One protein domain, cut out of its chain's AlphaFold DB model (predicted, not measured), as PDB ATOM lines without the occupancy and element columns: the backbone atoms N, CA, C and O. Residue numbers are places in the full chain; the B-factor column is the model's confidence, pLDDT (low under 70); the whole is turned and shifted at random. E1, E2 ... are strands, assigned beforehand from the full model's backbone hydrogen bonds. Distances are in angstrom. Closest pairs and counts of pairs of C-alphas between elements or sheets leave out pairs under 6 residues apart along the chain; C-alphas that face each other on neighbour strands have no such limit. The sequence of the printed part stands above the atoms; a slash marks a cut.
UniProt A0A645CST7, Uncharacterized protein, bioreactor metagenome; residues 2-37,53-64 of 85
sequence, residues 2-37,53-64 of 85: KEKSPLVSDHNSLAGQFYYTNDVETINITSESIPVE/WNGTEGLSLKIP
ATOM      1  N   LYS A   2    -156.055-107.931-158.862       97.00
ATOM      2  CA  LYS A   2    -155.440-107.514-157.587       97.00
ATOM      3  C   LYS A   2    -153.915-107.609-157.611       97.00
ATOM      4  O   LYS A   2    -153.337-108.360-158.397       97.00
ATOM      5  N   GLU A   3    -153.266-106.933-156.674       97.56
ATOM      6  CA  GLU A   3    -151.884-107.181-156.267       97.56
ATOM      7  C   GLU A   3    -151.821-108.462-155.422       97.56
ATOM      8  O   GLU A   3    -152.061-108.448-154.216       97.56
ATOM      9  N   LYS A   4    -151.471-109.596-156.046       97.69
ATOM     10  CA  LYS A   4    -151.202-110.847-155.314       97.69
ATOM     11  C   LYS A   4    -149.993-110.697-154.398       97.69
ATOM     12  O   LYS A   4    -149.985-111.205-153.278       97.69
ATOM     13  N   SER A   5    -148.972-110.003-154.888       97.12
ATOM     14  CA  SER A   5    -147.878-109.487-154.081       97.12
ATOM     15  C   SER A   5    -147.504-108.092-154.581       97.12
ATOM     16  O   SER A   5    -147.330-107.906-155.789       97.12
ATOM     17  N   PRO A   6    -147.373-107.099-153.686       96.38
ATOM     18  CA  PRO A   6    -146.962-105.769-154.096       96.38
ATOM     19  C   PRO A   6    -145.515-105.787-154.592       96.38
ATOM     20  O   PRO A   6    -144.730-106.676-154.259       96.38
ATOM     21  N   LEU A   7    -145.149-104.766-155.363       97.44
ATOM     22  CA  LEU A   7    -143.758-104.499-155.713       97.44
ATOM     23  C   LEU A   7    -142.959-104.155-154.445       97.44
ATOM     24  O   LEU A   7    -143.186-103.111-153.832       97.44
ATOM     25  N   VAL A   8    -142.010-105.011-154.062       97.19
ATOM     26  CA  VAL A   8    -141.173-104.836-152.860       97.19
ATOM     27  C   VAL A   8    -139.680-104.877-153.179       97.19
ATOM     28  O   VAL A   8    -139.254-105.628-154.057       97.19
ATOM     29  N   SER A   9    -138.892-104.081-152.450       97.00
ATOM     30  CA  SER A   9    -137.422-104.088-152.456       97.00
ATOM     31  C   SER A   9    -136.921-103.884-151.028       97.00
ATOM     32  O   SER A   9    -137.153-102.826-150.444       97.00
ATOM     33  N   ASP A  10    -136.223-104.871-150.468       93.31
ATOM     34  CA  ASP A  10    -135.776-104.891-149.068       93.31
ATOM     35  C   ASP A  10    -136.913-104.550-148.082       93.31
ATOM     36  O   ASP A  10    -137.844-105.334-147.917       93.31
ATOM     37  N   HIS A  11    -136.863-103.372-147.450       91.75
ATOM     38  CA  HIS A  11    -137.861-102.889-146.486       91.75
ATOM     39  C   HIS A  11    -138.887-101.922-147.106       91.75
ATOM     40  O   HIS A  11    -139.719-101.364-146.393       91.75
ATOM     41  N   ASN A  12    -138.827-101.699-148.422       95.69
ATOM     42  CA  ASN A  12    -139.658-100.735-149.135       95.69
ATOM     43  C   ASN A  12    -140.760-101.436-149.932       95.69
ATOM     44  O   ASN A  12    -140.528-102.465-150.567       95.69
ATOM     45  N   SER A  13    -141.949-100.833-149.952       95.38
ATOM     46  CA  SER A  13    -143.125-101.353-150.652       95.38
ATOM     47  C   SER A  13    -143.781-100.287-151.524       95.38
ATOM     48  O   SER A  13    -143.988 -99.147-151.098       95.38
ATOM     49  N   LEU A  14    -144.155-100.690-152.735       96.81
ATOM     50  CA  LEU A  14    -144.965 -99.929-153.684       96.81
ATOM     51  C   LEU A  14    -146.382-100.514-153.795       96.81
ATOM     52  O   LEU A  14    -146.986-100.462-154.861       96.81
ATOM     53  N   ALA A  15    -146.917-101.066-152.703       97.00
ATOM     54  CA  ALA A  15    -148.313-101.496-152.653       97.00
ATOM     55  C   ALA A  15    -149.272-100.353-153.024       97.00
ATOM     56  O   ALA A  15    -149.059 -99.189-152.635       97.00
ATOM     57  N   GLY A  16    -150.319-100.690-153.772       96.69
ATOM     58  CA  GLY A  16    -151.354 -99.756-154.205       96.69
ATOM     59  C   GLY A  16    -150.857 -98.678-155.167       96.69
ATOM     60  O   GLY A  16    -151.481 -97.624-155.267       96.69
ATOM     61  N   GLN A  17    -149.703 -98.866-155.812       97.44
ATOM     62  CA  GLN A  17    -149.180 -97.893-156.783       97.44
ATOM     63  C   GLN A  17    -149.529 -98.258-158.231       97.44
ATOM     64  O   GLN A  17    -149.281 -97.450-159.132       97.44
ATOM     65  N   PHE A  18    -150.104 -99.441-158.466       97.31
ATOM     66  CA  PHE A  18    -150.631 -99.828-159.769       97.31
ATOM     67  C   PHE A  18    -152.011 -99.220-160.031       97.31
ATOM     68  O   PHE A  18    -152.859 -99.113-159.142       97.31
ATOM     69  N   TYR A  19    -152.234 -98.840-161.282       97.06
ATOM     70  CA  TYR A  19    -153.508 -98.339-161.775       97.06
ATOM     71  C   TYR A  19    -153.825 -98.989-163.114       97.06
ATOM     72  O   TYR A  19    -152.943 -99.098-163.968       97.06
ATOM     73  N   TYR A  20    -155.081 -99.366-163.301       96.56
ATOM     74  CA  TYR A  20    -155.622 -99.794-164.584       96.56
ATOM     75  C   TYR A  20    -156.495 -98.680-165.150       96.56
ATOM     76  O   TYR A  20    -157.261 -98.083-164.399       96.56
ATOM     77  N   THR A  21    -156.354 -98.352-166.429       96.38
ATOM     78  CA  THR A  21    -157.217 -97.374-167.107       96.38
ATOM     79  C   THR A  21    -157.831 -98.014-168.336       96.38
ATOM     80  O   THR A  21    -157.087 -98.488-169.192       96.38
ATOM     81  N   ASN A  22    -159.155 -98.006-168.417       92.25
ATOM     82  CA  ASN A  22    -159.905 -98.373-169.614       92.25
ATOM     83  C   ASN A  22    -160.603 -97.131-170.189       92.25
ATOM     84  O   ASN A  22    -160.292 -95.997-169.814       92.25
ATOM     85  N   ASP A  23    -161.527 -97.344-171.116       88.94
ATOM     86  CA  ASP A  23    -162.304 -96.296-171.777       88.94
ATOM     87  C   ASP A  23    -163.306 -95.588-170.844       88.94
ATOM     88  O   ASP A  23    -163.762 -94.480-171.147       88.94
ATOM     89  N   VAL A  24    -163.635 -96.195-169.700       91.31
ATOM     90  CA  VAL A  24    -164.605 -95.676-168.729       91.31
ATOM     91  C   VAL A  24    -163.924 -94.942-167.576       91.31
ATOM     92  O   VAL A  24    -164.353 -93.847-167.201       91.31
ATOM     93  N   GLU A  25    -162.883 -95.527-166.982       94.94
ATOM     94  CA  GLU A  25    -162.307 -95.030-165.735       94.94
ATOM     95  C   GLU A  25    -160.846 -95.440-165.487       94.94
ATOM     96  O   GLU A  25    -160.250 -96.271-166.171       94.94
ATOM     97  N   THR A  26    -160.260 -94.835-164.448       96.88
ATOM     98  CA  THR A  26    -158.973 -95.240-163.876       96.88
ATOM     99  C   THR A  26    -159.185 -95.823-162.484       96.88
ATOM    100  O   THR A  26    -159.610 -95.125-161.564       96.88
ATOM    101  N   ILE A  27    -158.774 -97.072-162.305       96.94
ATOM    102  CA  ILE A  27    -158.978 -97.863-161.096       96.94
ATOM    103  C   ILE A  27    -157.635 -98.083-160.398       96.94
ATOM    104  O   ILE A  27    -156.648 -98.470-161.028       96.94
ATOM    105  N   ASN A  28    -157.573 -97.851-159.085       97.19
ATOM    106  CA  ASN A  28    -156.394 -98.191-158.290       97.19
ATOM    107  C   ASN A  28    -156.404 -99.676-157.921       97.19
ATOM    108  O   ASN A  28    -157.350-100.151-157.298       97.19
ATOM    109  N   ILE A  29    -155.338-100.396-158.267       97.50
ATOM    110  CA  ILE A  29    -155.210-101.818-157.955       97.50
ATOM    111  C   ILE A  29    -154.555-101.958-156.581       97.50
ATOM    112  O   ILE A  29    -153.466-101.434-156.348       97.50
ATOM    113  N   THR A  30    -155.208-102.690-155.681       96.44
ATOM    114  CA  THR A  30    -154.715-102.986-154.326       96.44
ATOM    115  C   THR A  30    -154.660-104.501-154.107       96.44
ATOM    116  O   THR A  30    -154.787-105.272-155.056       96.44
ATOM    117  N   SER A  31    -154.479-104.962-152.867       96.69
ATOM    118  CA  SER A  31    -154.576-106.388-152.531       96.69
ATOM    119  C   SER A  31    -155.989-106.967-152.681       96.69
ATOM    120  O   SER A  31    -156.145-108.188-152.720       96.69
ATOM    121  N   GLU A  32    -157.018-106.118-152.730       96.00
ATOM    122  CA  GLU A  32    -158.400-106.554-152.929       96.00
ATOM    123  C   GLU A  32    -158.682-106.839-154.410       96.00
ATOM    124  O   GLU A  32    -158.186-106.139-155.292       96.00
ATOM    125  N   SER A  33    -159.467-107.890-154.684       94.31
ATOM    126  CA  SER A  33    -159.919-108.186-156.049       94.31
ATOM    127  C   SER A  33    -160.998-107.198-156.447       94.31
ATOM    128  O   SER A  33    -162.041-107.138-155.801       94.31
ATOM    129  N   ILE A  34    -160.740-106.449-157.513       93.00
ATOM    130  CA  ILE A  34    -161.680-105.481-158.078       93.00
ATOM    131  C   ILE A  34    -161.956-105.809-159.550       93.00
ATOM    132  O   ILE A  34    -161.019-106.203-160.261       93.00
ATOM    133  N   PRO A  35    -163.203-105.683-160.029       92.62
ATOM    134  CA  PRO A  35    -163.477-105.734-161.458       92.62
ATOM    135  C   PRO A  35    -162.754-104.560-162.129       92.62
ATOM    136  O   PRO A  35    -162.735-103.452-161.602       92.62
ATOM    137  N   VAL A  36    -162.079-104.836-163.242       92.12
ATOM    138  CA  VAL A  36    -161.374-103.814-164.043       92.12
ATOM    139  C   VAL A  36    -161.837-103.788-165.492       92.12
ATOM    140  O   VAL A  36    -161.587-102.821-166.195       92.12
ATOM    141  N   GLU A  37    -162.513-104.850-165.914       90.31
ATOM    142  CA  GLU A  37    -163.154-104.998-167.209       90.31
ATOM    143  C   GLU A  37    -164.425-105.809-166.995       90.31
ATOM    144  O   GLU A  37    -164.423-106.786-166.237       90.31
ATOM    145  N   TRP A  53    -154.322-100.783-175.718       93.19
ATOM    146  CA  TRP A  53    -153.456-100.108-174.740       93.19
ATOM    147  C   TRP A  53    -152.526 -99.102-175.417       93.19
ATOM    148  O   TRP A  53    -151.949 -99.348-176.481       93.19
ATOM    149  N   ASN A  54    -152.364 -97.949-174.776       92.81
ATOM    150  CA  ASN A  54    -151.637 -96.820-175.337       92.81
ATOM    151  C   ASN A  54    -151.005 -95.978-174.217       92.81
ATOM    152  O   ASN A  54    -150.787 -96.451-173.108       92.81
ATOM    153  N   GLY A  55    -150.639 -94.728-174.506       90.12
ATOM    154  CA  GLY A  55    -150.024 -93.850-173.505       90.12
ATOM    155  C   GLY A  55    -150.953 -93.455-172.349       90.12
ATOM    156  O   GLY A  55    -150.466 -92.924-171.351       90.12
ATOM    157  N   THR A  56    -152.260 -93.679-172.483       90.88
ATOM    158  CA  THR A  56    -153.289 -93.300-171.504       90.88
ATOM    159  C   THR A  56    -154.122 -94.477-170.997       90.88
ATOM    160  O   THR A  56    -154.627 -94.395-169.883       90.88
ATOM    161  N   GLU A  57    -154.224 -95.565-171.762       95.06
ATOM    162  CA  GLU A  57    -154.984 -96.776-171.417       95.06
ATOM    163  C   GLU A  57    -154.062 -97.965-171.121       95.06
ATOM    164  O   GLU A  57    -152.986 -98.107-171.708       95.06
ATOM    165  N   GLY A  58    -154.515 -98.844-170.231       95.38
ATOM    166  CA  GLY A  58    -153.812-100.039-169.782       95.38
ATOM    167  C   GLY A  58    -153.254 -99.923-168.365       95.38
ATOM    168  O   GLY A  58    -153.787 -99.217-167.504       95.38
ATOM    169  N   LEU A  59    -152.178-100.665-168.100       95.44
ATOM    170  CA  LEU A  59    -151.555-100.738-166.780       95.44
ATOM    171  C   LEU A  59    -150.477 -99.661-166.607       95.44
ATOM    172  O   LEU A  59    -149.502 -99.607-167.356       95.44
ATOM    173  N   SER A  60    -150.598 -98.860-165.552       96.38
ATOM    174  CA  SER A  60    -149.608 -97.848-165.179       96.38
ATOM    175  C   SER A  60    -149.166 -97.992-163.725       96.38
ATOM    176  O   SER A  60    -149.877 -98.534-162.879       96.38
ATOM    177  N   LEU A  61    -147.967 -97.489-163.432       95.69
ATOM    178  CA  LEU A  61    -147.412 -97.416-162.086       95.69
ATOM    179  C   LEU A  61    -147.167 -95.945-161.744       95.69
ATOM    180  O   LEU A  61    -146.395 -95.267-162.423       95.69
ATOM    181  N   LYS A  62    -147.816 -95.443-160.691       95.62
ATOM    182  CA  LYS A  62    -147.659 -94.057-160.227       95.62
ATOM    183  C   LYS A  62    -146.894 -94.069-158.914       95.62
ATOM    184  O   LYS A  62    -147.463 -94.372-157.875       95.62
ATOM    185  N   ILE A  63    -145.597 -93.763-158.964       95.50
ATOM    186  CA  ILE A  63    -144.733 -93.775-157.777       95.50
ATOM    187  C   ILE A  63    -144.561 -92.342-157.258       95.50
ATOM    188  O   ILE A  63    -143.923 -91.532-157.940       95.50
ATOM    189  N   PRO A  64    -145.080 -92.007-156.064       94.94
ATOM    190  CA  PRO A  64    -144.886 -90.689-155.481       94.94
ATOM    191  C   PRO A  64    -143.426 -90.510-155.036       94.94
ATOM    192  O   PRO A  64    -142.722 -91.490-154.782       94.94
TER     193      PRO A  64
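AT A GLANCE: This is residues 2 to 37 and 53 to 64 of the 85 residues of an uncharacterized protein of bioreactor metagenome (UniProt A0A645CST7). Picture a small antiparallel sheet of three short strands, with a longer fourth strand, E1, that begins near the end of the edge strand E3 and runs away from the sheet. Residues 8 to 13, the far end of E1 and the turn after it, stick out free and lengthen the elongated outline, 36 by 23 by 15 A. The printed part has 48 residues with four named strands, E1 E2 E3 E4 along the chain, and no named helix. The sheet's order is E3 - E2 - E4, and the class is all strand, though only 20 of the 48 residues are in named elements. The whole is only just compact, close to loose, with a radius of gyration of the C-alphas of 11.4 A.

HOW THE PARTS SIT: Start at the inner strand E2, residues 18 to 21. One neighbour of E2 is the edge strand E3, residues 26 to 29, antiparallel at 151 degrees; the two form a hairpin with a tight link. Look at N 27 and O 20, 2.8 A apart, and N 29 and O 18, 2.9 A apart, both within hydrogen-bond range. The other neighbour of E2 is the edge strand E4, residues 58 to 61, antiparallel at 151 degrees, with N 60 and O 19 at 2.8 A and N 21 and O 58 at 2.9 A, within hydrogen-bond range. E3 and E4 are apart. Now look for E1, residues 2 to 9, which pairs with no named strand. Its closest C-alpha to E3 is that of Lys 2, 5.7 A from the C-alpha of Ile 29. E1 and E2 are only just apart, with their closest C-alphas at 8.2 A, and E1 and E4 are apart. Residues 8 to 9 of E1 pair with residues 12 to 13, antiparallel.

IN THESE COORDINATES: Find C-alpha 18 at (-150.631, -99.828, -159.769); from there E2 runs 10.2 A to C-alpha 21. E3 runs 9.6 A from C-alpha 26 to C-alpha 29, and E4 runs 10.3 A from C-alpha 58 to C-alpha 61, at (-147.412, -97.416, -162.086). E1, the longest strand by residues, begins at C-alpha 2, (-155.440, -107.514, -157.587), and runs 19.0 A to C-alpha 9, (-137.422, -104.088, -152.456).

THE WHOLE: The two C-alphas farthest apart are those of Asp 10 and Val 24, 36.1 A. Residues 38 to 52 are not printed, and across this cut C-alphas 37 and 53 are 13.2 A apart; the link from E3 to E4 crosses it. Of the links printed whole, E1 to E2 is short and none is long. The mean pLDDT of the printed part is 95.2, and no printed residue is under 70.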